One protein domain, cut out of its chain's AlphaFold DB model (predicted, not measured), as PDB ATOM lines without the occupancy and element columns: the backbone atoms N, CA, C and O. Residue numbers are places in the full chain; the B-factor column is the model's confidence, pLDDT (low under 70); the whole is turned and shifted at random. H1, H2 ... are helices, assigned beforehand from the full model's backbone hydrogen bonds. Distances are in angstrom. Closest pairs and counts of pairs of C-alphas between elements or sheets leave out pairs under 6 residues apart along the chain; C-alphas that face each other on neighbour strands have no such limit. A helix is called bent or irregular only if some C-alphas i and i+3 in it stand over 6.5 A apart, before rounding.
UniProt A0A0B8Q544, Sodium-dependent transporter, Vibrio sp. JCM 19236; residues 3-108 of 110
ATOM      1  N   LEU A   3      37.302  48.902  20.134       64.69
ATOM      2  CA  LEU A   3      37.012  48.156  21.366       64.69
ATOM      3  C   LEU A   3      38.169  48.170  22.377       64.69
ATOM      4  O   LEU A   3      37.964  48.384  23.570       64.69
ATOM      5  N   VAL A   4      39.404  48.036  21.885       68.62
ATOM      6  CA  VAL A   4      40.602  48.079  22.734       68.62
ATOM      7  C   VAL A   4      40.735  49.441  23.426       68.62
ATOM      8  O   VAL A   4      41.022  49.501  24.613       68.62
ATOM      9  N   LYS A   5      40.470  50.549  22.726       70.06
ATOM     10  CA  LYS A   5      40.609  51.894  23.309       70.06
ATOM     11  C   LYS A   5      39.464  52.247  24.259       70.06
ATOM     12  O   LYS A   5      39.711  52.886  25.273       70.06
ATOM     13  N   ILE A   6      38.238  51.835  23.935       72.88
ATOM     14  CA  ILE A   6      37.039  52.202  24.703       72.88
ATOM     15  C   ILE A   6      36.861  51.327  25.948       72.88
ATOM     16  O   ILE A   6      36.347  51.806  26.952       72.88
ATOM     17  N   VAL A   7      37.293  50.062  25.903       74.00
ATOM     18  CA  VAL A   7      37.066  49.102  26.995       74.00
ATOM     19  C   VAL A   7      38.381  48.622  27.593       74.00
ATOM     20  O   VAL A   7      38.605  48.768  28.789       74.00
ATOM     21  N   PHE A   8      39.281  48.079  26.773       77.88
ATOM     22  CA  PHE A   8      40.471  47.393  27.289       77.88
ATOM     23  C   PHE A   8      41.446  48.344  27.997       77.88
ATOM     24  O   PHE A   8      41.928  48.034  29.085       77.88
ATOM     25  N   VAL A   9      41.706  49.518  27.414       83.81
ATOM     26  CA  VAL A   9      42.591  50.543  27.991       83.81
ATOM     27  C   VAL A   9      42.094  51.034  29.360       83.81
ATOM     28  O   VAL A   9      42.854  50.908  30.321       83.81
ATOM     29  N   PRO A  10      40.853  51.541  29.518       81.25
ATOM     30  CA  PRO A  10      40.386  52.019  30.818       81.25
ATOM     31  C   PRO A  10      40.264  50.903  31.861       81.25
ATOM     32  O   PRO A  10      40.592  51.139  33.021       81.25
ATOM     33  N   VAL A  11      39.881  49.682  31.468       84.00
ATOM     34  CA  VAL A  11      39.850  48.530  32.389       84.00
ATOM     35  C   VAL A  11      41.257  48.180  32.878       84.00
ATOM     36  O   VAL A  11      41.462  48.005  34.078       84.00
ATOM     37  N   SER A  12      42.243  48.138  31.977       84.50
ATOM     38  CA  SER A  12      43.639  47.836  32.331       84.50
ATOM     39  C   SER A  12      44.235  48.901  33.252       84.50
ATOM     40  O   SER A  12      44.889  48.572  34.240       84.50
ATOM     41  N   ILE A  13      43.971  50.183  32.969       86.00
ATOM     42  CA  ILE A  13      44.394  51.301  33.822       86.00
ATOM     43  C   ILE A  13      43.708  51.218  35.191       86.00
ATOM     44  O   ILE A  13      44.380  51.343  36.211       86.00
ATOM     45  N   GLY A  14      42.398  50.962  35.233       81.00
ATOM     46  CA  GLY A  14      41.650  50.803  36.481       81.00
ATOM     47  C   GLY A  14      42.195  49.666  37.349       81.00
ATOM     48  O   GLY A  14      42.357  49.839  38.557       81.00
ATOM     49  N   LEU A  15      42.563  48.538  36.735       83.56
ATOM     50  CA  LEU A  15      43.179  47.404  37.426       83.56
ATOM     51  C   LEU A  15      44.577  47.745  37.971       83.56
ATOM     52  O   LEU A  15      44.886  47.435  39.122       83.56
ATOM     53  N   LEU A  16      45.412  48.420  37.177       87.00
ATOM     54  CA  LEU A  16      46.737  48.893  37.601       87.00
ATOM     55  C   LEU A  16      46.644  49.887  38.767       87.00
ATOM     56  O   LEU A  16      47.375  49.772  39.746       87.00
ATOM     57  N   VAL A  17      45.712  50.837  38.711       84.81
ATOM     58  CA  VAL A  17      45.499  51.798  39.802       84.81
ATOM     59  C   VAL A  17      44.972  51.097  41.055       84.81
ATOM     60  O   VAL A  17      45.454  51.383  42.148       84.81
ATOM     61  N   ASN A  18      44.044  50.144  40.920       83.75
ATOM     62  CA  ASN A  18      43.522  49.392  42.062       83.75
ATOM     63  C   ASN A  18      44.589  48.521  42.741       83.75
ATOM     64  O   ASN A  18      44.583  48.384  43.961       83.75
ATOM     65  N   THR A  19      45.515  47.953  41.968       82.06
ATOM     66  CA  THR A  19      46.606  47.126  42.505       82.06
ATOM     67  C   THR A  19      47.704  47.966  43.163       82.06
ATOM     68  O   THR A  19      48.199  47.584  44.221       82.06
ATOM     69  N   LEU A  20      48.054  49.129  42.600       85.12
ATOM     70  CA  LEU A  20      49.109  50.003  43.135       85.12
ATOM     71  C   LEU A  20      48.636  50.923  44.276       85.12
ATOM     72  O   LEU A  20      49.415  51.234  45.175       85.12
ATOM     73  N   PHE A  21      47.367  51.343  44.273       85.19
ATOM     74  CA  PHE A  21      46.798  52.317  45.218       85.19
ATOM     75  C   PHE A  21      45.557  51.781  45.949       85.19
ATOM     76  O   PHE A  21      44.601  52.516  46.208       85.19
ATOM     77  N   HIS A  22      45.584  50.499  46.330       79.81
ATOM     78  CA  HIS A  22      44.450  49.785  46.929       79.81
ATOM     79  C   HIS A  22      43.816  50.498  48.144       79.81
ATOM     80  O   HIS A  22      42.599  50.528  48.308       79.81
ATOM     81  N   LYS A  23      44.626  51.144  48.998       77.38
ATOM     82  CA  LYS A  23      44.128  51.874  50.184       77.38
ATOM     83  C   LYS A  23      43.299  53.112  49.828       77.38
ATOM     84  O   LYS A  23      42.440  53.517  50.610       77.38
ATOM     85  N   GLN A  24      43.585  53.748  48.695       78.56
ATOM     86  CA  GLN A  24      42.862  54.914  48.198       78.56
ATOM     87  C   GLN A  24      41.638  54.481  47.387       78.56
ATOM     88  O   GLN A  24      40.578  55.084  47.543       78.56
ATOM     89  N   THR A  25      41.745  53.414  46.587       78.31
ATOM     90  CA  THR A  25      40.607  52.880  45.822       78.31
ATOM     91  C   THR A  25      39.538  52.265  46.720       78.31
ATOM     92  O   THR A  25      38.361  52.522  46.483       78.31
ATOM     93  N   ALA A  26      39.907  51.601  47.822       77.50
ATOM     94  CA  ALA A  26      38.955  51.081  48.812       77.50
ATOM     95  C   ALA A  26      38.059  52.172  49.435       77.50
ATOM     96  O   ALA A  26      36.919  51.917  49.812       77.50
ATOM     97  N   LYS A  27      38.536  53.424  49.515       81.88
ATOM     98  CA  LYS A  27      37.711  54.560  49.971       81.88
ATOM     99  C   LYS A  27      36.722  55.040  48.908       81.88
ATOM    100  O   LYS A  27      35.733  55.683  49.248       81.88
ATOM    101  N   LEU A  28      37.006  54.767  47.637       80.38
ATOM    102  CA  LEU A  28      36.183  55.154  46.492       80.38
ATOM    103  C   LEU A  28      35.174  54.065  46.110       80.38
ATOM    104  O   LEU A  28      34.150  54.402  45.521       80.38
ATOM    105  N   GLU A  29      35.411  52.800  46.482       79.81
ATOM    106  CA  GLU A  29      34.502  51.666  46.236       79.81
ATOM    107  C   GLU A  29      33.023  51.953  46.549       79.81
ATOM    108  O   GLU A  29      32.188  51.637  45.701       79.81
ATOM    109  N   PRO A  30      32.654  52.617  47.665       82.50
ATOM    110  CA  PRO A  30      31.250  52.918  47.951       82.50
ATOM    111  C   PRO A  30      30.624  53.935  46.984       82.50
ATOM    112  O   PRO A  30      29.406  53.976  46.822       82.50
ATOM    113  N   VAL A  31      31.443  54.774  46.346       85.00
ATOM    114  CA  VAL A  31      31.012  55.878  45.472       85.00
ATOM    115  C   VAL A  31      31.020  55.465  43.995       85.00
ATOM    116  O   VAL A  31      30.265  56.018  43.194       85.00
ATOM    117  N   LEU A  32      31.817  54.458  43.619       83.25
ATOM    118  CA  LEU A  32      31.899  53.951  42.244       83.25
ATOM    119  C   LEU A  32      30.533  53.538  41.646       83.25
ATOM    120  O   LEU A  32      30.274  53.910  40.494       83.25
ATOM    121  N   PRO A  33      29.628  52.848  42.376       83.75
ATOM    122  CA  PRO A  33      28.296  52.531  41.864       83.75
ATOM    123  C   PRO A  33      27.470  53.782  41.551       83.75
ATOM    124  O   PRO A  33      26.820  53.837  40.510       83.75
ATOM    125  N   LEU A  34      27.537  54.810  42.405       84.38
ATOM    126  CA  LEU A  34      26.811  56.069  42.209       84.38
ATOM    127  C   LEU A  34      27.309  56.817  40.972       84.38
ATOM    128  O   LEU A  34      26.505  57.243  40.147       84.38
ATOM    129  N   VAL A  35      28.629  56.932  40.807       86.88
ATOM    130  CA  VAL A  35      29.226  57.577  39.625       86.88
ATOM    131  C   VAL A  35      28.828  56.835  38.349       86.88
ATOM    132  O   VAL A  35      28.428  57.464  37.370       86.88
ATOM    133  N   SER A  36      28.870  55.500  38.375       83.81
ATOM    134  CA  SER A  36      28.467  54.663  37.238       83.81
ATOM    135  C   SER A  36      26.983  54.833  36.906       83.81
ATOM    136  O   SER A  36      26.626  54.968  35.736       83.81
ATOM    137  N   MET A  37      26.120  54.892  37.923       86.69
ATOM    138  CA  MET A  37      24.686  55.117  37.751       86.69
ATOM    139  C   MET A  37      24.409  56.482  37.112       86.69
ATOM    140  O   MET A  37      23.674  56.555  36.129       86.69
ATOM    141  N   VAL A  38      25.040  57.550  37.609       89.19
ATOM    142  CA  VAL A  38      24.899  58.904  37.047       89.19
ATOM    143  C   VAL A  38      25.384  58.947  35.598       89.19
ATOM    144  O   VAL A  38      24.682  59.473  34.735       89.19
ATOM    145  N   ALA A  39      26.541  58.350  35.303       87.56
ATOM    146  CA  ALA A  39      27.076  58.294  33.945       87.56
ATOM    147  C   ALA A  39      26.116  57.575  32.981       87.56
ATOM    148  O   ALA A  39      25.822  58.095  31.903       87.56
ATOM    149  N   ILE A  40      25.574  56.418  33.377       86.56
ATOM    150  CA  ILE A  40      24.604  55.669  32.565       86.56
ATOM    151  C   ILE A  40      23.322  56.483  32.354       86.56
ATOM    152  O   ILE A  40      22.830  56.550  31.228       86.56
ATOM    153  N   VAL A  41      22.805  57.152  33.389       89.25
ATOM    154  CA  VAL A  41      21.615  58.013  33.275       89.25
ATOM    155  C   VAL A  41      21.849  59.151  32.279       89.25
ATOM    156  O   VAL A  41      20.996  59.388  31.427       89.25
ATOM    157  N   ILE A  42      23.010  59.812  32.322       88.81
ATOM    158  CA  ILE A  42      23.368  60.882  31.374       88.81
ATOM    159  C   ILE A  42      23.436  60.345  29.938       88.81
ATOM    160  O   ILE A  42      22.919  60.978  29.013       88.81
ATOM    161  N   ILE A  43      24.035  59.168  29.738       87.44
ATOM    162  CA  ILE A  43      24.108  58.526  28.420       87.44
ATOM    163  C   ILE A  43      22.700  58.216  27.900       87.44
ATOM    164  O   ILE A  43      22.381  58.565  26.763       87.44
ATOM    165  N   ILE A  44      21.840  57.610  28.726       86.94
ATOM    166  CA  ILE A  44      20.453  57.293  28.354       86.94
ATOM    167  C   ILE A  44      19.690  58.576  28.013       86.94
ATOM    168  O   ILE A  44      19.078  58.645  26.949       86.94
ATOM    169  N   ALA A  45      19.771  59.607  28.857       87.06
ATOM    170  CA  ALA A  45      19.101  60.887  28.634       87.06
ATOM    171  C   ALA A  45      19.542  61.544  27.317       87.06
ATOM    172  O   ALA A  45      18.703  61.995  26.541       87.06
ATOM    173  N   THR A  46      20.844  61.523  27.021       87.38
ATOM    174  CA  THR A  46      21.396  62.048  25.763       87.38
ATOM    175  C   THR A  46      20.861  61.274  24.557       87.38
ATOM    176  O   THR A  46      20.419  61.870  23.578       87.38
ATOM    177  N   VAL A  47      20.847  59.939  24.623       84.94
ATOM    178  CA  VAL A  47      20.323  59.094  23.538       84.94
ATOM    179  C   VAL A  47      18.829  59.334  23.324       84.94
ATOM    180  O   VAL A  47      18.401  59.430  22.174       84.94
ATOM    181  N   VAL A  48      18.045  59.460  24.395       86.25
ATOM    182  CA  VAL A  48      16.607  59.751  24.314       86.25
ATOM    183  C   VAL A  48      16.368  61.136  23.714       86.25
ATOM    184  O   VAL A  48      15.557  61.255  22.801       86.25
ATOM    185  N   ALA A  49      17.108  62.160  24.148       86.56
ATOM    186  CA  ALA A  49      16.985  63.519  23.618       86.56
ATOM    187  C   ALA A  49      17.297  63.586  22.113       86.56
ATOM    188  O   ALA A  49      16.547  64.195  21.352       86.56
ATOM    189  N   LEU A  50      18.356  62.903  21.665       86.06
ATOM    190  CA  LEU A  50      18.744  62.852  20.250       86.06
ATOM    191  C   LEU A  50      17.751  62.073  19.372       86.06
ATOM    192  O   LEU A  50      17.669  62.331  18.174       86.06
ATOM    193  N   ASN A  51      17.008  61.120  19.944       81.62
ATOM    194  CA  ASN A  51      16.100  60.236  19.205       81.62
ATOM    195  C   ASN A  51      14.619  60.468  19.545       81.62
ATOM    196  O   ASN A  51      13.780  59.637  19.199       81.62
ATOM    197  N   ALA A  52      14.273  61.583  20.194       80.12
ATOM    198  CA  ALA A  52      12.928  61.833  20.717       80.12
ATOM    199  C   ALA A  52      11.832  61.703  19.643       80.12
ATOM    200  O   ALA A  52      10.805  61.074  19.880       80.12
ATOM    201  N   SER A  53      12.077  62.213  18.431       79.25
ATOM    202  CA  SER A  53      11.133  62.122  17.309       79.25
ATOM    203  C   SER A  53      10.932  60.692  16.791       79.25
ATOM    204  O   SER A  53       9.822  60.338  16.399       79.25
ATOM    205  N   GLN A  54      11.971  59.850  16.821       77.12
ATOM    206  CA  GLN A  54      11.893  58.441  16.412       77.12
ATOM    207  C   GLN A  54      11.277  57.554  17.501       77.12
ATOM    208  O   GLN A  54      10.618  56.562  17.200       77.12
ATOM    209  N   ILE A  55      11.457  57.914  18.775       77.62
ATOM    210  CA  ILE A  55      10.883  57.180  19.909       77.62
ATOM    211  C   ILE A  55       9.354  57.304  19.926       77.62
ATOM    212  O   ILE A  55       8.679  56.343  20.270       77.62
ATOM    213  N   VAL A  56       8.776  58.433  19.511       76.31
ATOM    214  CA  VAL A  56       7.307  58.577  19.481       76.31
ATOM    215  C   VAL A  56       6.661  57.621  18.471       76.31
ATOM    216  O   VAL A  56       5.608  57.057  18.751       76.31
ATOM    217  N   SER A  57       7.295  57.400  17.317       77.50
ATOM    218  CA  SER A  57       6.748  56.553  16.250       77.50
ATOM    219  C   SER A  57       7.127  55.076  16.388       77.50
ATOM    220  O   SER A  57       6.296  54.206  16.139       77.50
ATOM    221  N   ILE A  58       8.364  54.773  16.790       80.69
ATOM    222  CA  ILE A  58       8.924  53.408  16.793       80.69
ATOM    223  C   ILE A  58       9.130  52.879  18.228       80.69
ATOM    224  O   ILE A  58       9.274  51.674  18.449       80.69
ATOM    225  N   GLY A  59       9.097  53.757  19.234       80.88
ATOM    226  CA  GLY A  59       9.374  53.431  20.634       80.88
ATOM    227  C   GLY A  59       8.497  52.334  21.235       80.88
ATOM    228  O   GLY A  59       9.065  51.486  21.913       80.88
ATOM    229  N   PRO A  60       7.174  52.259  20.980       84.06
ATOM    230  CA  PRO A  60       6.350  51.171  21.513       84.06
ATOM    231  C   PRO A  60       6.770  49.788  20.996       84.06
ATOM    232  O   PRO A  60       6.873  48.837  21.771       84.06
ATOM    233  N   ILE A  61       7.081  49.681  19.701       87.81
ATOM    234  CA  ILE A  61       7.566  48.437  19.083       87.81
ATOM    235  C   ILE A  61       8.958  48.083  19.606       87.81
ATOM    236  O   ILE A  61       9.211  46.927  19.938       87.81
ATOM    237  N   VAL A  62       9.854  49.066  19.730       86.62
ATOM    238  CA  VAL A  62      11.200  48.848  20.281       86.62
ATOM    239  C   VAL A  62      11.133  48.450  21.751       86.62
ATOM    240  O   VAL A  62      11.834  47.528  22.150       86.62
ATOM    241  N   ALA A  63      10.270  49.075  22.552       86.12
ATOM    242  CA  ALA A  63      10.070  48.715  23.951       86.12
ATOM    243  C   ALA A  63       9.574  47.271  24.081       86.12
ATOM    244  O   ALA A  63      10.141  46.500  24.853       86.12
ATOM    245  N   LEU A  64       8.580  46.877  23.277       89.75
ATOM    246  CA  LEU A  64       8.095  45.500  23.252       89.75
ATOM    247  C   LEU A  64       9.196  44.521  22.824       89.75
ATOM    248  O   LEU A  64       9.393  43.502  23.481       89.75
ATOM    249  N   ALA A  65       9.950  44.842  21.769       88.69
ATOM    250  CA  ALA A  65      11.060  44.017  21.303       88.69
ATOM    251  C   ALA A  65      12.145  43.858  22.378       88.69
ATOM    252  O   ALA A  65      12.627  42.750  22.599       88.69
ATOM    253  N   VAL A  66      12.494  44.933  23.090       88.31
ATOM    254  CA  VAL A  66      13.463  44.905  24.193       88.31
ATOM    255  C   VAL A  66      12.944  44.037  25.337       88.31
ATOM    256  O   VAL A  66      13.675  43.163  25.798       88.31
ATOM    257  N   VAL A  67      11.691  44.210  25.771       89.81
ATOM    258  CA  VAL A  67      11.098  43.398  26.849       89.81
ATOM    259  C   VAL A  67      11.069  41.921  26.471       89.81
ATOM    260  O   VAL A  67      11.512  41.085  27.257       89.81
ATOM    261  N   LEU A  68      10.609  41.591  25.262       92.00
ATOM    262  CA  LEU A  68      10.564  40.210  24.787       92.00
ATOM    263  C   LEU A  68      11.963  39.611  24.655       92.00
ATOM    264  O   LEU A  68      12.166  38.470  25.051       92.00
ATOM    265  N   HIS A  69      12.938  40.369  24.152       88.81
ATOM    266  CA  HIS A  69      14.309  39.893  24.002       88.81
ATOM    267  C   HIS A  69      14.981  39.621  25.356       88.81
ATOM    268  O   HIS A  69      15.544  38.546  25.556       88.81
ATOM    269  N   ASN A  70      14.873  40.551  26.313       89.75
ATOM    270  CA  ASN A  70      15.439  40.383  27.658       89.75
ATOM    271  C   ASN A  70      14.711  39.272  28.428       89.75
ATOM    272  O   ASN A  70      15.346  38.445  29.079       89.75
ATOM    273  N   GLY A  71      13.380  39.217  28.315       91.31
ATOM    274  CA  GLY A  71      12.561  38.161  28.906       91.31
ATOM    275  C   GLY A  71      12.896  36.781  28.340       91.31
ATOM    276  O   GLY A  71      13.059  35.833  29.104       91.31
ATOM    277  N   ALA A  72      13.077  36.672  27.021       91.62
ATOM    278  CA  ALA A  72      13.522  35.441  26.377       91.62
ATOM    279  C   ALA A  72      14.933  35.046  26.834       91.62
ATOM    280  O   ALA A  72      15.155  33.879  27.137       91.62
ATOM    281  N   GLY A  73      15.862  35.999  26.956       88.69
ATOM    282  CA  GLY A  73      17.207  35.748  27.483       88.69
ATOM    283  C   GLY A  73      17.193  35.210  28.918       88.69
ATOM    284  O   GLY A  73      17.825  34.192  29.197       88.69
ATOM    285  N   LEU A  74      16.404  35.826  29.805       89.62
ATOM    286  CA  LEU A  74      16.214  35.366  31.186       89.62
ATOM    287  C   LEU A  74      15.604  33.959  31.234       89.62
ATOM    288  O   LEU A  74      16.098  33.082  31.943       89.62
ATOM    289  N   PHE A  75      14.537  33.734  30.466       91.56
ATOM    290  CA  PHE A  75      13.819  32.464  30.451       91.56
ATOM    291  C   PHE A  75      14.677  31.326  29.888       91.56
ATOM    292  O   PHE A  75      14.797  30.268  30.511       91.56
ATOM    293  N   LEU A  76      15.313  31.542  28.736       91.31
ATOM    294  CA  LEU A  76      16.156  30.540  28.084       91.31
ATOM    295  C   LEU A  76      17.433  30.281  28.887       91.31
ATOM    296  O   LEU A  76      17.803  29.125  29.065       91.31
ATOM    297  N   GLY A  77      18.064  31.321  29.444       89.06
ATOM    298  CA  GLY A  77      19.239  31.169  30.304       89.06
ATOM    299  C   GLY A  77      18.943  30.343  31.559       89.06
ATOM    300  O   GLY A  77      19.704  29.434  31.896       89.06
ATOM    301  N   TYR A  78      17.803  30.592  32.215       90.50
ATOM    302  CA  TYR A  78      17.387  29.823  33.390       90.50
ATOM    303  C   TYR A  78      17.046  28.368  33.045       90.50
ATOM    304  O   TYR A  78      17.547  27.439  33.681       90.50
ATOM    305  N   THR A  79      16.193  28.164  32.037       90.06
ATOM    306  CA  THR A  79      15.703  26.830  31.662       90.06
ATOM    307  C   THR A  79      16.816  25.949  31.112       90.06
ATOM    308  O   THR A  79      16.924  24.802  31.538       90.06
ATOM    309  N   ALA A  80      17.708  26.481  30.271       91.25
ATOM    310  CA  ALA A  80      18.868  25.744  29.773       91.25
ATOM    311  C   ALA A  80      19.797  25.307  30.916       91.25
ATOM    312  O   ALA A  80      20.180  24.141  30.993       91.25
ATOM    313  N   CYS A  81      20.105  26.209  31.855       90.50
ATOM    314  CA  CYS A  81      20.941  25.877  33.009       90.50
ATOM    315  C   CYS A  81      20.269  24.826  33.913       90.50
ATOM    316  O   CYS A  81      20.931  23.919  34.425       90.50
ATOM    317  N   ARG A  82      18.939  24.896  34.060       88.56
ATOM    318  CA  ARG A  82      18.169  23.935  34.856       88.56
ATOM    319  C   ARG A  82      18.084  22.557  34.199       88.56
ATOM    320  O   ARG A  82      18.169  21.558  34.905       88.56
ATOM    321  N   MET A  83      17.970  22.497  32.872       89.25
ATOM    322  CA  MET A  83      17.967  21.245  32.101       89.25
ATOM    323  C   MET A  83      19.297  20.490  32.194       89.25
ATOM    324  O   MET A  83      19.305  19.266  32.125       89.25
ATOM    325  N   ILE A  84      20.407  21.204  32.396       92.00
ATOM    326  CA  ILE A  84      21.741  20.613  32.589       92.00
ATOM    327  C   ILE A  84      21.941  20.125  34.045       92.00
ATOM    328  O   ILE A  84      22.927  19.463  34.353       92.00
ATOM    329  N   GLY A  85      20.984  20.385  34.945       89.88
ATOM    330  CA  GLY A  85      20.996  19.870  36.318       89.88
ATOM    331  C   GLY A  85      21.759  20.735  37.323       89.88
ATOM    332  O   GLY A  85      22.073  20.266  38.414       89.88
ATOM    333  N   PHE A  86      22.049  21.996  36.993       90.88
ATOM    334  CA  PHE A  86      22.715  22.907  37.921       90.88
ATOM    335  C   PHE A  86      21.812  23.340  39.088       90.88
ATOM    336  O   PHE A  86      20.574  23.350  39.018       90.88
ATOM    337  N   GLU A  87      22.463  23.754  40.176       91.12
ATOM    338  CA  GLU A  87      21.812  24.360  41.332       91.12
ATOM    339  C   GLU A  87      21.080  25.653  40.953       91.12
ATOM    340  O   GLU A  87      21.479  26.395  40.051       91.12
ATOM    341  N   GLU A  88      20.012  25.961  41.687       88.62
ATOM    342  CA  GLU A  88      19.157  27.118  41.409       88.62
ATOM    343  C   GLU A  88      19.929  28.443  41.451       88.62
ATOM    344  O   GLU A  88      19.694  29.330  40.629       88.62
ATOM    345  N   LYS A  89      20.913  28.562  42.351       90.44
ATOM    346  CA  LYS A  89      21.770  29.749  42.452       90.44
ATOM    347  C   LYS A  89      22.540  30.004  41.154       90.44
ATOM    348  O   LYS A  89      22.551  31.133  40.674       90.44
ATOM    349  N   VAL A  90      23.118  28.955  40.567       88.38
ATOM    350  CA  VAL A  90      23.857  29.035  39.297       88.38
ATOM    351  C   VAL A  90      22.904  29.367  38.153       88.38
ATOM    352  O   VAL A  90      23.183  30.272  37.371       88.38
ATOM    353  N   CYS A  91      21.735  28.721  38.105       88.69
ATOM    354  CA  CYS A  91      20.726  28.985  37.077       88.69
ATOM    355  C   CYS A  91      20.248  30.442  37.089       88.69
ATOM    356  O   CYS A  91      20.074  31.041  36.029       88.69
ATOM    357  N   ARG A  92      20.068  31.040  38.276       88.06
ATOM    358  CA  ARG A  92      19.701  32.458  38.410       88.06
ATOM    359  C   ARG A  92      20.815  33.380  37.926       88.06
ATOM    360  O   ARG A  92      20.523  34.323  37.199       88.06
ATOM    361  N   THR A  93      22.072  33.106  38.278       88.06
ATOM    362  CA  THR A  93      23.216  33.891  37.787       88.06
ATOM    363  C   THR A  93      23.320  33.831  36.265       88.06
ATOM    364  O   THR A  93      23.404  34.873  35.627       88.06
ATOM    365  N   VAL A  94      23.230  32.637  35.673       87.12
ATOM    366  CA  VAL A  94      23.285  32.460  34.213       87.12
ATOM    367  C   VAL A  94      22.125  33.176  33.521       87.12
ATOM    368  O   VAL A  94      22.335  33.848  32.517       87.12
ATOM    369  N   ALA A  95      20.912  33.098  34.072       87.44
ATOM    370  CA  ALA A  95      19.767  33.833  33.540       87.44
ATOM    371  C   ALA A  95      20.020  35.348  33.505       87.44
ATOM    372  O   ALA A  95      19.733  35.987  32.494       87.44
ATOM    373  N   PHE A  96      20.585  35.919  34.575       86.19
ATOM    374  CA  PHE A  96      20.926  37.340  34.617       86.19
ATOM    375  C   PHE A  96      22.038  37.705  33.633       86.19
ATOM    376  O   PHE A  96      21.883  38.697  32.938       86.19
ATOM    377  N   GLU A  97      23.099  36.911  33.507       84.94
ATOM    378  CA  GLU A  97      24.185  37.168  32.543       84.94
ATOM    379  C   GLU A  97      23.701  37.106  31.081       84.94
ATOM    380  O   GLU A  97      24.112  37.907  30.244       84.94
ATOM    381  N   VAL A  98      22.795  36.175  30.762       85.56
ATOM    382  CA  VAL A  98      22.242  36.023  29.405       85.56
ATOM    383  C   VAL A  98      21.194  37.096  29.100       85.56
ATOM    384  O   VAL A  98      21.141  37.618  27.983       85.56
ATOM    385  N   GLY A  99      20.341  37.414  30.076       80.44
ATOM    386  CA  GLY A  99      19.248  38.369  29.928       80.44
ATOM    387  C   GLY A  99      19.676  39.831  30.035       80.44
ATOM    388  O   GLY A  99      19.186  40.658  29.274       80.44
ATOM    389  N   LEU A 100      20.594  40.162  30.948       80.56
ATOM    390  CA  LEU A 100      21.094  41.520  31.172       80.56
ATOM    391  C   LEU A 100      22.355  41.752  30.344       80.56
ATOM    392  O   LEU A 100      23.482  41.701  30.829       80.56
ATOM    393  N   GLN A 101      22.159  42.036  29.062       73.38
ATOM    394  CA  GLN A 101      23.269  42.381  28.186       73.38
ATOM    395  C   GLN A 101      23.753  43.808  28.440       73.38
ATOM    396  O   GLN A 101      22.972  44.736  28.657       73.38
ATOM    397  N   ASN A 102      25.063  44.019  28.322       69.69
ATOM    398  CA  ASN A 102      25.625  45.361  28.312       69.69
ATOM    399  C   ASN A 102      25.421  46.002  26.926       69.69
ATOM    400  O   ASN A 102      26.305  46.003  26.069       69.69
ATOM    401  N   SER A 103      24.220  46.538  26.695       53.66
ATOM    402  CA  SER A 103      23.773  47.118  25.419       53.66
ATOM    403  C   SER A 103      24.673  48.250  24.899       53.66
ATOM    404  O   SER A 103      24.699  48.525  23.698       53.66
ATOM    405  N   ALA A 104      25.438  48.898  25.791       43.16
ATOM    406  CA  ALA A 104      26.414  49.932  25.446       43.16
ATOM    407  C   ALA A 104      27.604  49.378  24.644       43.16
ATOM    408  O   ALA A 104      28.129  50.069  23.771       43.16
ATOM    409  N   LEU A 105      27.993  48.122  24.887       50.12
ATOM    410  CA  LEU A 105      29.042  47.445  24.125       50.12
ATOM    411  C   LEU A 105      28.545  47.089  22.719       50.12
ATOM    412  O   LEU A 105      29.262  47.333  21.752       50.12
ATOM    413  N   LEU A 106      27.305  46.599  22.590       46.84
ATOM    414  CA  LEU A 106      26.746  46.067  21.339       46.84
ATOM    415  C   LEU A 106      26.643  47.109  20.203       46.84
ATOM    416  O   LEU A 106      26.879  46.782  19.042       46.84
ATOM    417  N   ARG A 107      26.354  48.383  20.520       45.00
ATOM    418  CA  ARG A 107      26.206  49.470  19.524       45.00
ATOM    419  C   ARG A 107      27.482  49.731  18.707       45.00
ATOM    420  O   ARG A 107      27.391  50.271  17.610       45.00
ATOM    421  N   HIS A 108      28.652  49.350  19.218       36.12
ATOM    422  CA  HIS A 108      29.943  49.630  18.586       36.12
ATOM    423  C   HIS A 108      30.567  48.424  17.852       36.12
ATOM    424  O   HIS A 108      31.710  48.522  17.412       36.12
TER     425      HIS A 108
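Overview. This is residues 3 to 108 of the 110 residues of the protein "Sodium-dependent transporter" of Vibrio sp. JCM 19236 (UniProt A0A0B8Q544). This is an open frame of helices with few contacts: the long H4 and the shorter H5 fold back on each other as a helical hairpin, and H3 meets the beginning of H4 as a V. H1 comes first and is apart from H3; short H2 makes the turn between them, beside the beginning of H3, and small H6 follows the hairpin. The printed part has 106 residues with six named helices, H1 to H6, and no named strand; the class is all helix. It is loose, with a radius of gyration of the C-alphas of 18.3 A and spans of 47 by 46 by 26 A.

Arrangement. H1, residues 3 to 20, and H2, residues 22 to 28, are close but not clearly touching, at a steep tilt of 65 degrees, opposite ways; their closest C-alphas, of Asn 18 and Thr 25, are 5.9 A apart. H2 and H3, residues 32 to 50, meet only through their link. H3 and H4, residues 52 to 83, are close but not clearly touching; their closest C-alphas, of Val 48 and Ile 55, are 7.7 A apart. H4 touches H5, residues 88 to 99, with residues 69 to 82 alone, at a shallow tilt of 30 degrees, opposite ways; the closest C-alphas, of Gly 73 and Gly 99, are 4.1 A apart. H6, residues 103 to 106, is apart from H5. In H3 and H5 every O i to N i+4 pair is within hydrogen-bond range, against 12 of 14 in H1, 25 of 28 in H4 and 1 of 3 in H2, where 3 of 4 O i to N i+3 pairs are; H6 is too short for an O i to N i+4 pair.

Along the chain. H1 begins at C-alpha 3 (37.012, 48.156, 21.366) and is 25.0 A long; it is only just irregular, with C-alphas 6 and 9 6.7 A apart. H3 is 27.1 A long. H4, 42.5 A long, has a kink of 73 degrees near residue 59 and is irregular, with C-alphas 57 and 60 7.5 A apart. H5 is 16.1 A long, and H6 ends at C-alpha 106 (26.746, 46.067, 21.339).

Size, cuts and confidence. The C-alphas of Lys 23 and Ser 57 are farthest apart, 50.7 A. The printed part has no cut, and each link is tight. The pLDDT is under 70 at residues 3 to 4 and 102 to 108.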